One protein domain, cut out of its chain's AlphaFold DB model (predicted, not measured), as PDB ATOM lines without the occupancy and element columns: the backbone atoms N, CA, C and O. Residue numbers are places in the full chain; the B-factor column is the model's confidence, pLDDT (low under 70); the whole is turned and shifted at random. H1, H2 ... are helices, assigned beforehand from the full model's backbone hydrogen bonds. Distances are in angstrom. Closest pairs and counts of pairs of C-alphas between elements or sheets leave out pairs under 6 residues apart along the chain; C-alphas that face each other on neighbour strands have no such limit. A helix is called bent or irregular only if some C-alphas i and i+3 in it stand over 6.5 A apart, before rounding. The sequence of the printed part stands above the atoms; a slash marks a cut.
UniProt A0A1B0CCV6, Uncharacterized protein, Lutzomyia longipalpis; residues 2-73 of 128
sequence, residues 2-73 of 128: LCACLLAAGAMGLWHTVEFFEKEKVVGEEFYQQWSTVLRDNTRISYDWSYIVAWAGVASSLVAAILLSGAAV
ATOM      1  N   LEU A   2     131.631 111.197 111.324       85.19
ATOM      2  CA  LEU A   2     131.369 111.212 112.779       85.19
ATOM      3  C   LEU A   2     132.158 112.278 113.555       85.19
ATOM      4  O   LEU A   2     131.549 113.069 114.265       85.19
ATOM      5  N   CYS A   3     133.483 112.365 113.388       85.44
ATOM      6  CA  CYS A   3     134.280 113.366 114.112       85.44
ATOM      7  C   CYS A   3     133.844 114.807 113.804       85.44
ATOM      8  O   CYS A   3     133.793 115.634 114.706       85.44
ATOM      9  N   ALA A   4     133.488 115.094 112.548       86.44
ATOM     10  CA  ALA A   4     132.989 116.407 112.146       86.44
ATOM     11  C   ALA A   4     131.625 116.713 112.787       86.44
ATOM     12  O   ALA A   4     131.435 117.811 113.297       86.44
ATOM     13  N   CYS A   5     130.717 115.730 112.836       90.00
ATOM     14  CA  CYS A   5     129.437 115.854 113.538       90.00
ATOM     15  C   CYS A   5     129.632 116.146 115.032       90.00
ATOM     16  O   CYS A   5     128.982 117.035 115.572       90.00
ATOM     17  N   LEU A   6     130.528 115.413 115.701       89.06
ATOM     18  CA  LEU A   6     130.787 115.573 117.135       89.06
ATOM     19  C   LEU A   6     131.439 116.922 117.454       89.06
ATOM     20  O   LEU A   6     131.043 117.576 118.414       89.06
ATOM     21  N   LEU A   7     132.395 117.365 116.632       90.00
ATOM     22  CA  LEU A   7     133.014 118.684 116.773       90.00
ATOM     23  C   LEU A   7     132.008 119.812 116.530       90.00
ATOM     24  O   LEU A   7     131.975 120.762 117.304       90.00
ATOM     25  N   ALA A   8     131.164 119.700 115.500       88.56
ATOM     26  CA  ALA A   8     130.141 120.699 115.208       88.56
ATOM     27  C   ALA A   8     129.065 120.760 116.307       88.56
ATOM     28  O   ALA A   8     128.696 121.846 116.747       88.56
ATOM     29  N   ALA A   9     128.616 119.607 116.811       90.75
ATOM     30  CA  ALA A   9     127.696 119.542 117.946       90.75
ATOM     31  C   ALA A   9     128.325 120.125 119.224       90.75
ATOM     32  O   ALA A   9     127.676 120.888 119.936       90.75
ATOM     33  N   GLY A  10     129.601 119.824 119.487       90.06
ATOM     34  CA  GLY A  10     130.349 120.395 120.606       90.06
ATOM     35  C   GLY A  10     130.510 121.913 120.497       90.06
ATOM     36  O   GLY A  10     130.286 122.618 121.476       90.06
ATOM     37  N   ALA A  11     130.820 122.429 119.305       90.94
ATOM     38  CA  ALA A  11     130.923 123.864 119.052       90.94
ATOM     39  C   ALA A  11     129.587 124.589 119.294       90.94
ATOM     40  O   ALA A  11     129.569 125.615 119.970       90.94
ATOM     41  N   MET A  12     128.468 124.027 118.825       89.69
ATOM     42  CA  MET A  12     127.131 124.576 119.099       89.69
ATOM     43  C   MET A  12     126.774 124.501 120.592       89.69
ATOM     44  O   MET A  12     126.197 125.439 121.136       89.69
ATOM     45  N   GLY A  13     127.155 123.422 121.282       88.94
ATOM     46  CA  GLY A  13     126.967 123.294 122.731       88.94
ATOM     47  C   GLY A  13     127.754 124.338 123.526       88.94
ATOM     48  O   GLY A  13     127.205 124.969 124.431       88.94
ATOM     49  N   LEU A  14     129.015 124.578 123.160       91.06
ATOM     50  CA  LEU A  14     129.846 125.623 123.761       91.06
ATOM     51  C   LEU A  14     129.275 127.017 123.491       91.06
ATOM     52  O   LEU A  14     129.182 127.814 124.421       91.06
ATOM     53  N   TRP A  15     128.831 127.287 122.261       89.00
ATOM     54  CA  TRP A  15     128.175 128.547 121.906       89.00
ATOM     55  C   TRP A  15     126.961 128.820 122.799       89.00
ATOM     56  O   TRP A  15     126.872 129.866 123.438       89.00
ATOM     57  N   HIS A  16     126.039 127.858 122.900       88.75
ATOM     58  CA  HIS A  16     124.851 128.001 123.744       88.75
ATOM     59  C   HIS A  16     125.193 128.133 125.231       88.75
ATOM     60  O   HIS A  16     124.492 128.822 125.969       88.75
ATOM     61  N   THR A  17     126.288 127.511 125.665       85.56
ATOM     62  CA  THR A  17     126.785 127.650 127.035       85.56
ATOM     63  C   THR A  17     127.260 129.076 127.304       85.56
ATOM     64  O   THR A  17     126.893 129.637 128.329       85.56
ATOM     65  N   VAL A  18     128.007 129.706 126.391       86.69
ATOM     66  CA  VAL A  18     128.424 131.114 126.537       86.69
ATOM     67  C   VAL A  18     127.209 132.036 126.639       86.69
ATOM     68  O   VAL A  18     127.143 132.835 127.572       86.69
ATOM     69  N   GLU A  19     126.210 131.863 125.767       82.62
ATOM     70  CA  GLU A  19     124.969 132.650 125.838       82.62
ATOM     71  C   GLU A  19     124.244 132.477 127.179       82.62
ATOM     72  O   GLU A  19     123.715 133.439 127.737       82.62
ATOM     73  N   PHE A  20     124.207 131.252 127.705       82.38
ATOM     74  CA  PHE A  20     123.616 130.966 129.008       82.38
ATOM     75  C   PHE A  20     124.395 131.638 130.143       82.38
ATOM     76  O   PHE A  20     123.801 132.267 131.018       82.38
ATOM     77  N   PHE A  21     125.725 131.551 130.127       83.38
ATOM     78  CA  PHE A  21     126.564 132.181 131.143       83.38
ATOM     79  C   PHE A  21     126.391 133.701 131.155       83.38
ATOM     80  O   PHE A  21     126.233 134.285 132.227       83.38
ATOM     81  N   GLU A  22     126.364 134.333 129.986       79.88
ATOM     82  CA  GLU A  22     126.198 135.781 129.857       79.88
ATOM     83  C   GLU A  22     124.817 136.261 130.331       79.88
ATOM     84  O   GLU A  22     124.703 137.315 130.954       79.88
ATOM     85  N   LYS A  23     123.765 135.465 130.101       74.75
ATOM     86  CA  LYS A  23     122.395 135.807 130.512       74.75
ATOM     87  C   LYS A  23     122.092 135.492 131.975       74.75
ATOM     88  O   LYS A  23     121.282 136.193 132.578       74.75
ATOM     89  N   GLU A  24     122.688 134.441 132.542       73.56
ATOM     90  CA  GLU A  24     122.264 133.903 133.844       73.56
ATOM     91  C   GLU A  24     123.328 133.890 134.945       73.56
ATOM     92  O   GLU A  24     122.981 133.742 136.121       73.56
ATOM     93  N   LYS A  25     124.616 133.993 134.611       67.88
ATOM     94  CA  LYS A  25     125.700 133.786 135.585       67.88
ATOM     95  C   LYS A  25     126.602 134.992 135.773       67.88
ATOM     96  O   LYS A  25     127.166 135.137 136.856       67.88
ATOM     97  N   VAL A  26     126.765 135.829 134.755       71.38
ATOM     98  CA  VAL A  26     127.600 137.025 134.859       71.38
ATOM     99  C   VAL A  26     126.794 138.162 135.483       71.38
ATOM    100  O   VAL A  26     125.721 138.523 135.005       71.38
ATOM    101  N   VAL A  27     127.330 138.719 136.570       58.69
ATOM    102  CA  VAL A  27     126.709 139.799 137.342       58.69
ATOM    103  C   VAL A  27     127.588 141.044 137.230       58.69
ATOM    104  O   VAL A  27     128.756 141.017 137.609       58.69
ATOM    105  N   GLY A  28     127.018 142.124 136.703       64.94
ATOM    106  CA  GLY A  28     127.623 143.451 136.585       64.94
ATOM    107  C   GLY A  28     126.664 144.390 135.854       64.94
ATOM    108  O   GLY A  28     125.814 143.912 135.103       64.94
ATOM    109  N   GLU A  29     126.773 145.701 136.078       63.28
ATOM    110  CA  GLU A  29     125.814 146.694 135.554       63.28
ATOM    111  C   GLU A  29     125.726 146.674 134.014       63.28
ATOM    112  O   GLU A  29     124.680 146.964 133.437       63.28
ATOM    113  N   GLU A  30     126.811 146.246 133.365       71.75
ATOM    114  CA  GLU A  30     126.955 146.058 131.918       71.75
ATOM    115  C   GLU A  30     126.197 144.824 131.381       71.75
ATOM    116  O   GLU A  30     125.933 144.731 130.184       71.75
ATOM    117  N   PHE A  31     125.824 143.868 132.238       74.19
ATOM    118  CA  PHE A  31     125.298 142.560 131.833       74.19
ATOM    119  C   PHE A  31     123.782 142.443 132.002       74.19
ATOM    120  O   PHE A  31     123.172 143.027 132.902       74.19
ATOM    121  N   TYR A  32     123.175 141.610 131.151       74.56
ATOM    122  CA  TYR A  32     121.723 141.498 130.961       74.56
ATOM    123  C   TYR A  32     120.917 141.304 132.258       74.56
ATOM    124  O   TYR A  32     119.780 141.764 132.366       74.56
ATOM    125  N   GLN A  33     121.496 140.642 133.262       74.88
ATOM    126  CA  GLN A  33     120.835 140.380 134.540       74.88
ATOM    127  C   GLN A  33     120.569 141.635 135.384       74.88
ATOM    128  O   GLN A  33     119.583 141.659 136.120       74.88
ATOM    129  N   GLN A  34     121.424 142.657 135.288       78.19
ATOM    130  CA  GLN A  34     121.310 143.900 136.062       78.19
ATOM    131  C   GLN A  34     120.798 145.082 135.229       78.19
ATOM    132  O   GLN A  34     120.655 146.186 135.754       78.19
ATOM    133  N   TRP A  35     120.474 144.862 133.952       83.56
ATOM    134  CA  TRP A  35     119.875 145.889 133.108       83.56
ATOM    135  C   TRP A  35     118.536 146.378 133.663       83.56
ATOM    136  O   TRP A  35     117.747 145.620 134.234       83.56
ATOM    137  N   SER A  36     118.252 147.664 133.436       83.38
ATOM    138  CA  SER A  36     116.942 148.228 133.758       83.38
ATOM    139  C   SER A  36     115.838 147.518 132.966       83.38
ATOM    140  O   SER A  36     116.043 147.063 131.837       83.38
ATOM    141  N   THR A  37     114.641 147.448 133.548       82.19
ATOM    142  CA  THR A  37     113.476 146.792 132.934       82.19
ATOM    143  C   THR A  37     113.181 147.330 131.536       82.19
ATOM    144  O   THR A  37     112.899 146.557 130.628       82.19
ATOM    145  N   VAL A  38     113.370 148.636 131.324       86.62
ATOM    146  CA  VAL A  38     113.190 149.284 130.020       86.62
ATOM    147  C   VAL A  38     114.139 148.716 128.962       86.62
ATOM    148  O   VAL A  38     113.694 148.422 127.854       86.62
ATOM    149  N   LEU A  39     115.427 148.530 129.272       83.44
ATOM    150  CA  LEU A  39     116.370 147.939 128.314       83.44
ATOM    151  C   LEU A  39     116.032 146.477 128.027       83.44
ATOM    152  O   LEU A  39     116.100 146.039 126.878       83.44
ATOM    153  N   ARG A  40     115.648 145.733 129.062       81.50
ATOM    154  CA  ARG A  40     115.347 144.309 128.944       81.50
ATOM    155  C   ARG A  40     114.112 144.049 128.081       81.50
ATOM    156  O   ARG A  40     114.135 143.152 127.248       81.50
ATOM    157  N   ASP A  41     113.081 144.876 128.225       86.06
ATOM    158  CA  ASP A  41     111.818 144.725 127.495       86.06
ATOM    159  C   ASP A  41     111.919 145.188 126.030       86.06
ATOM    160  O   ASP A  41     111.172 144.715 125.170       86.06
ATOM    161  N   ASN A  42     112.857 146.092 125.721       87.50
ATOM    162  CA  ASN A  42     113.069 146.608 124.364       87.50
ATOM    163  C   ASN A  42     114.159 145.861 123.577       87.50
ATOM    164  O   ASN A  42     114.244 146.020 122.358       87.50
ATOM    165  N   THR A  43     114.975 145.029 124.228       85.06
ATOM    166  CA  THR A  43     116.014 144.248 123.545       85.06
ATOM    167  C   THR A  43     115.435 142.952 122.989       85.06
ATOM    168  O   THR A  43     114.821 142.167 123.708       85.06
ATOM    169  N   ARG A  44     115.666 142.685 121.699       82.12
ATOM    170  CA  ARG A  44     115.306 141.414 121.059       82.12
ATOM    171  C   ARG A  44     116.546 140.738 120.505       82.12
ATOM    172  O   ARG A  44     117.245 141.308 119.675       82.12
ATOM    173  N   ILE A  45     116.772 139.501 120.927       82.56
ATOM    174  CA  ILE A  45     117.795 138.632 120.353       82.56
ATOM    175  C   ILE A  45     117.102 137.765 119.307       82.56
ATOM    176  O   ILE A  45     116.135 137.072 119.620       82.56
ATOM    177  N   SER A  46     117.567 137.845 118.065       85.81
ATOM    178  CA  SER A  46     117.060 137.042 116.952       85.81
ATOM    179  C   SER A  46     118.202 136.214 116.381       85.81
ATOM    180  O   SER A  46     119.328 136.697 116.296       85.81
ATOM    181  N   TYR A  47     117.912 134.972 116.006       88.75
ATOM    182  CA  TYR A  47     118.877 134.104 115.341       88.75
ATOM    183  C   TYR A  47     118.711 134.217 113.827       88.75
ATOM    184  O   TYR A  47     117.595 134.122 113.311       88.75
ATOM    185  N   ASP A  48     119.826 134.396 113.128       90.88
ATOM    186  CA  ASP A  48     119.851 134.460 111.671       90.88
ATOM    187  C   ASP A  48     119.793 133.072 111.027       90.88
ATOM    188  O   ASP A  48     119.916 132.025 111.666       90.88
ATOM    189  N   TRP A  49     119.648 133.067 109.704       93.69
ATOM    190  CA  TRP A  49     119.541 131.854 108.897       93.69
ATOM    191  C   TRP A  49     120.699 130.865 109.095       93.69
ATOM    192  O   TRP A  49     120.503 129.649 109.046       93.69
ATOM    193  N   SER A  50     121.900 131.372 109.375       90.88
ATOM    194  CA  SER A  50     123.090 130.560 109.646       90.88
ATOM    195  C   SER A  50     122.899 129.599 110.823       90.88
ATOM    196  O   SER A  50     123.424 128.488 110.779       90.88
ATOM    197  N   TYR A  51     122.099 129.968 111.827       89.06
ATOM    198  CA  TYR A  51     121.776 129.109 112.965       89.06
ATOM    199  C   TYR A  51     121.025 127.846 112.529       89.06
ATOM    200  O   TYR A  51     121.362 126.728 112.924       89.06
ATOM    201  N   ILE A  52     120.035 128.020 111.650       91.62
ATOM    202  CA  ILE A  52     119.228 126.921 111.114       91.62
ATOM    203  C   ILE A  52     120.100 126.022 110.232       91.62
ATOM    204  O   ILE A  52     120.048 124.797 110.345       91.62
ATOM    205  N   VAL A  53     120.956 126.625 109.401       92.44
ATOM    206  CA  VAL A  53     121.898 125.890 108.546       92.44
ATOM    207  C   VAL A  53     122.904 125.086 109.375       92.44
ATOM    208  O   VAL A  53     123.194 123.943 109.025       92.44
ATOM    209  N   ALA A  54     123.402 125.628 110.489       91.12
ATOM    210  CA  ALA A  54     124.329 124.926 111.372       91.12
ATOM    211  C   ALA A  54     123.696 123.656 111.969       91.12
ATOM    212  O   ALA A  54     124.279 122.574 111.873       91.12
ATOM    213  N   TRP A  55     122.474 123.750 112.502       90.94
ATOM    214  CA  TRP A  55     121.742 122.587 113.019       90.94
ATOM    215  C   TRP A  55     121.400 121.561 111.935       90.94
ATOM    216  O   TRP A  55     121.562 120.356 112.151       90.94
ATOM    217  N   ALA A  56     120.991 122.020 110.751       93.38
ATOM    218  CA  ALA A  56     120.748 121.148 109.604       93.38
ATOM    219  C   ALA A  56     122.028 120.406 109.174       93.38
ATOM    220  O   ALA A  56     121.993 119.205 108.895       93.38
ATOM    221  N   GLY A  57     123.173 121.093 109.182       90.94
ATOM    222  CA  GLY A  57     124.482 120.508 108.908       90.94
ATOM    223  C   GLY A  57     124.841 119.407 109.906       90.94
ATOM    224  O   GLY A  57     125.171 118.295 109.489       90.94
ATOM    225  N   VAL A  58     124.685 119.663 111.209       93.00
ATOM    226  CA  VAL A  58     124.909 118.652 112.259       93.00
ATOM    227  C   VAL A  58     124.029 117.420 112.022       93.00
ATOM    228  O   VAL A  58     124.555 116.308 111.934       93.00
ATOM    229  N   ALA A  59     122.721 117.601 111.811       91.44
ATOM    230  CA  ALA A  59     121.791 116.497 111.565       91.44
ATOM    231  C   ALA A  59     122.149 115.688 110.304       91.44
ATOM    232  O   ALA A  59     122.226 114.460 110.350       91.44
ATOM    233  N   SER A  60     122.441 116.367 109.189       92.31
ATOM    234  CA  SER A  60     122.836 115.711 107.937       92.31
ATOM    235  C   SER A  60     124.131 114.905 108.083       92.31
ATOM    236  O   SER A  60     124.235 113.793 107.562       92.31
ATOM    237  N   SER A  61     125.097 115.416 108.853       92.50
ATOM    238  CA  SER A  61     126.380 114.751 109.081       92.50
ATOM    239  C   SER A  61     126.244 113.496 109.949       92.50
ATOM    240  O   SER A  61     126.938 112.505 109.698       92.50
ATOM    241  N   LEU A  62     125.307 113.500 110.906       91.31
ATOM    242  CA  LEU A  62     124.946 112.330 111.704       91.31
ATOM    243  C   LEU A  62     124.297 111.247 110.834       91.31
ATOM    244  O   LEU A  62     124.715 110.091 110.875       91.31
ATOM    245  N   VAL A  63     123.322 111.622 110.001       92.69
ATOM    246  CA  VAL A  63     122.651 110.686 109.085       92.69
ATOM    247  C   VAL A  63     123.651 110.076 108.103       92.69
ATOM    248  O   VAL A  63     123.711 108.855 107.960       92.69
ATOM    249  N   ALA A  64     124.496 110.904 107.482       92.50
ATOM    250  CA  ALA A  64     125.538 110.434 106.574       92.50
ATOM    251  C   ALA A  64     126.505 109.470 107.272       92.50
ATOM    252  O   ALA A  64     126.900 108.459 106.696       92.50
ATOM    253  N   ALA A  65     126.865 109.745 108.526       92.00
ATOM    254  CA  ALA A  65     127.721 108.864 109.301       92.00
ATOM    255  C   ALA A  65     127.083 107.498 109.599       92.00
ATOM    256  O   ALA A  65     127.775 106.484 109.497       92.00
ATOM    257  N   ILE A  66     125.791 107.457 109.937       91.31
ATOM    258  CA  ILE A  66     125.055 106.204 110.171       91.31
ATOM    259  C   ILE A  66     125.005 105.375 108.885       91.31
ATOM    260  O   ILE A  66     125.378 104.202 108.898       91.31
ATOM    261  N   LEU A  67     124.620 105.994 107.765       92.25
ATOM    262  CA  LEU A  67     124.544 105.320 106.467       92.25
ATOM    263  C   LEU A  67     125.907 104.790 106.015       92.25
ATOM    264  O   LEU A  67     126.008 103.643 105.588       92.25
ATOM    265  N   LEU A  68     126.968 105.591 106.155       90.56
ATOM    266  CA  LEU A  68     128.317 105.184 105.763       90.56
ATOM    267  C   LEU A  68     128.854 104.053 106.651       90.56
ATOM    268  O   LEU A  68     129.545 103.164 106.162       90.56
ATOM    269  N   SER A  69     128.509 104.059 107.940       90.12
ATOM    270  CA  SER A  69     128.864 102.973 108.860       90.12
ATOM    271  C   SER A  69     128.123 101.684 108.498       90.12
ATOM    272  O   SER A  69     128.745 100.627 108.439       90.12
ATOM    273  N   GLY A  70     126.828 101.771 108.172       90.00
ATOM    274  CA  GLY A  70     126.042 100.638 107.678       90.00
ATOM    275  C   GLY A  70     126.604 100.065 106.375       90.00
ATOM    276  O   GLY A  70     126.859  98.867 106.291       90.00
ATOM    277  N   ALA A  71     126.895 100.922 105.394       90.56
ATOM    278  CA  ALA A  71     127.518 100.513 104.137       90.56
ATOM    279  C   ALA A  71     128.884  99.843 104.362       90.56
ATOM    280  O   ALA A  71     129.165  98.803 103.770       90.56
ATOM    281  N   ALA A  72     129.714 100.385 105.260       89.75
ATOM    282  CA  ALA A  72     131.006  99.796 105.595       89.75
ATOM    283  C   ALA A  72     130.875  98.403 106.236       89.75
ATOM    284  O   ALA A  72     131.700  97.536 105.956       89.75
ATOM    285  N   VAL A  73     129.854  98.168 107.068       88.62
ATOM    286  CA  VAL A  73     129.582  96.846 107.655       88.62
ATOM    287  C   VAL A  73     129.105  95.860 106.589       88.62
ATOM    288  O   VAL A  73     129.636  94.754 106.528       88.62
TER     289      VAL A  73
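This is residues 2 to 73 of the 128 residues of an uncharacterized protein of Lutzomyia longipalpis (UniProt A0A1B0CCV6). The longest helix, H3, and the long helix H1 run opposite ways as a narrow, open V, touching where the first residues of H1, 2 to 9, meet residues 58 to 65 of H3. From there the two helices spread apart, and the wide end of the V is bridged by the stretch of residues 25 to 36, the small helix H2 and a link whose residues 44 to 48 stand free, with an empty middle between. The printed part has 72 residues with three named helices, in the order H1, H2, H3, and no named strand; the class is all helix. The whole is extended, with a radius of gyration of the C-alphas of 18.0 A, and its C-alphas span 59 by 22 by 11 A, a rod in outline.

H3 is the longest helix, residues 49 to 73, and measures 36.4 A from its first to its last C-alpha. C-alpha 49 is at (119.541, 131.854, 108.897) and C-alpha 73 at (129.582, 96.846, 107.655). H1, residues 2 to 24, measures 32.3 A and begins with C-alpha 2 at (131.369, 111.212, 112.779). H2, residues 37 to 42, is a short helix of six residues. No helix is bent or irregular.

H3 and H1 touch, with 10 pairs of C-alphas within 8 A. The closest C-alphas of the two are those of Cys 5 and Val 58, 5.5 A apart. H1 touches H3 with residues 2 to 9 alone, and H3 touches H1 with residues 58 to 65 alone. Their lines stand at a shallow tilt of 32 degrees, and they run opposite ways, with their centres 16.8 A apart. Residues 13 to 21 of H1 stand free. H2 touches no helix: H1 and H2 are apart, and H2 and H3 are apart. In H1, H2 and H3 every O i to N i+4 pair of the backbone is within hydrogen-bond range.

The two C-alphas farthest apart are those of Val 38 and Val 73, 59.3 A, while the first and last printed C-alphas, those of Leu 2 and Val 73, are 15.4 A apart. The printed part has no cut. The link from H1 to H2 is long, with 12 residues, 25 to 36, whose C-alphas lie 17 to 26 A from the mean of the C-alphas. The link from H2 to H3 is short, with 6 residues. Residues 44 to 50 stand free, of which 49 and 50 belong to H3. The mean pLDDT of the printed part is 85.5, and the model's confidence is low, under 70, at residue 25 and residues 27 to 29.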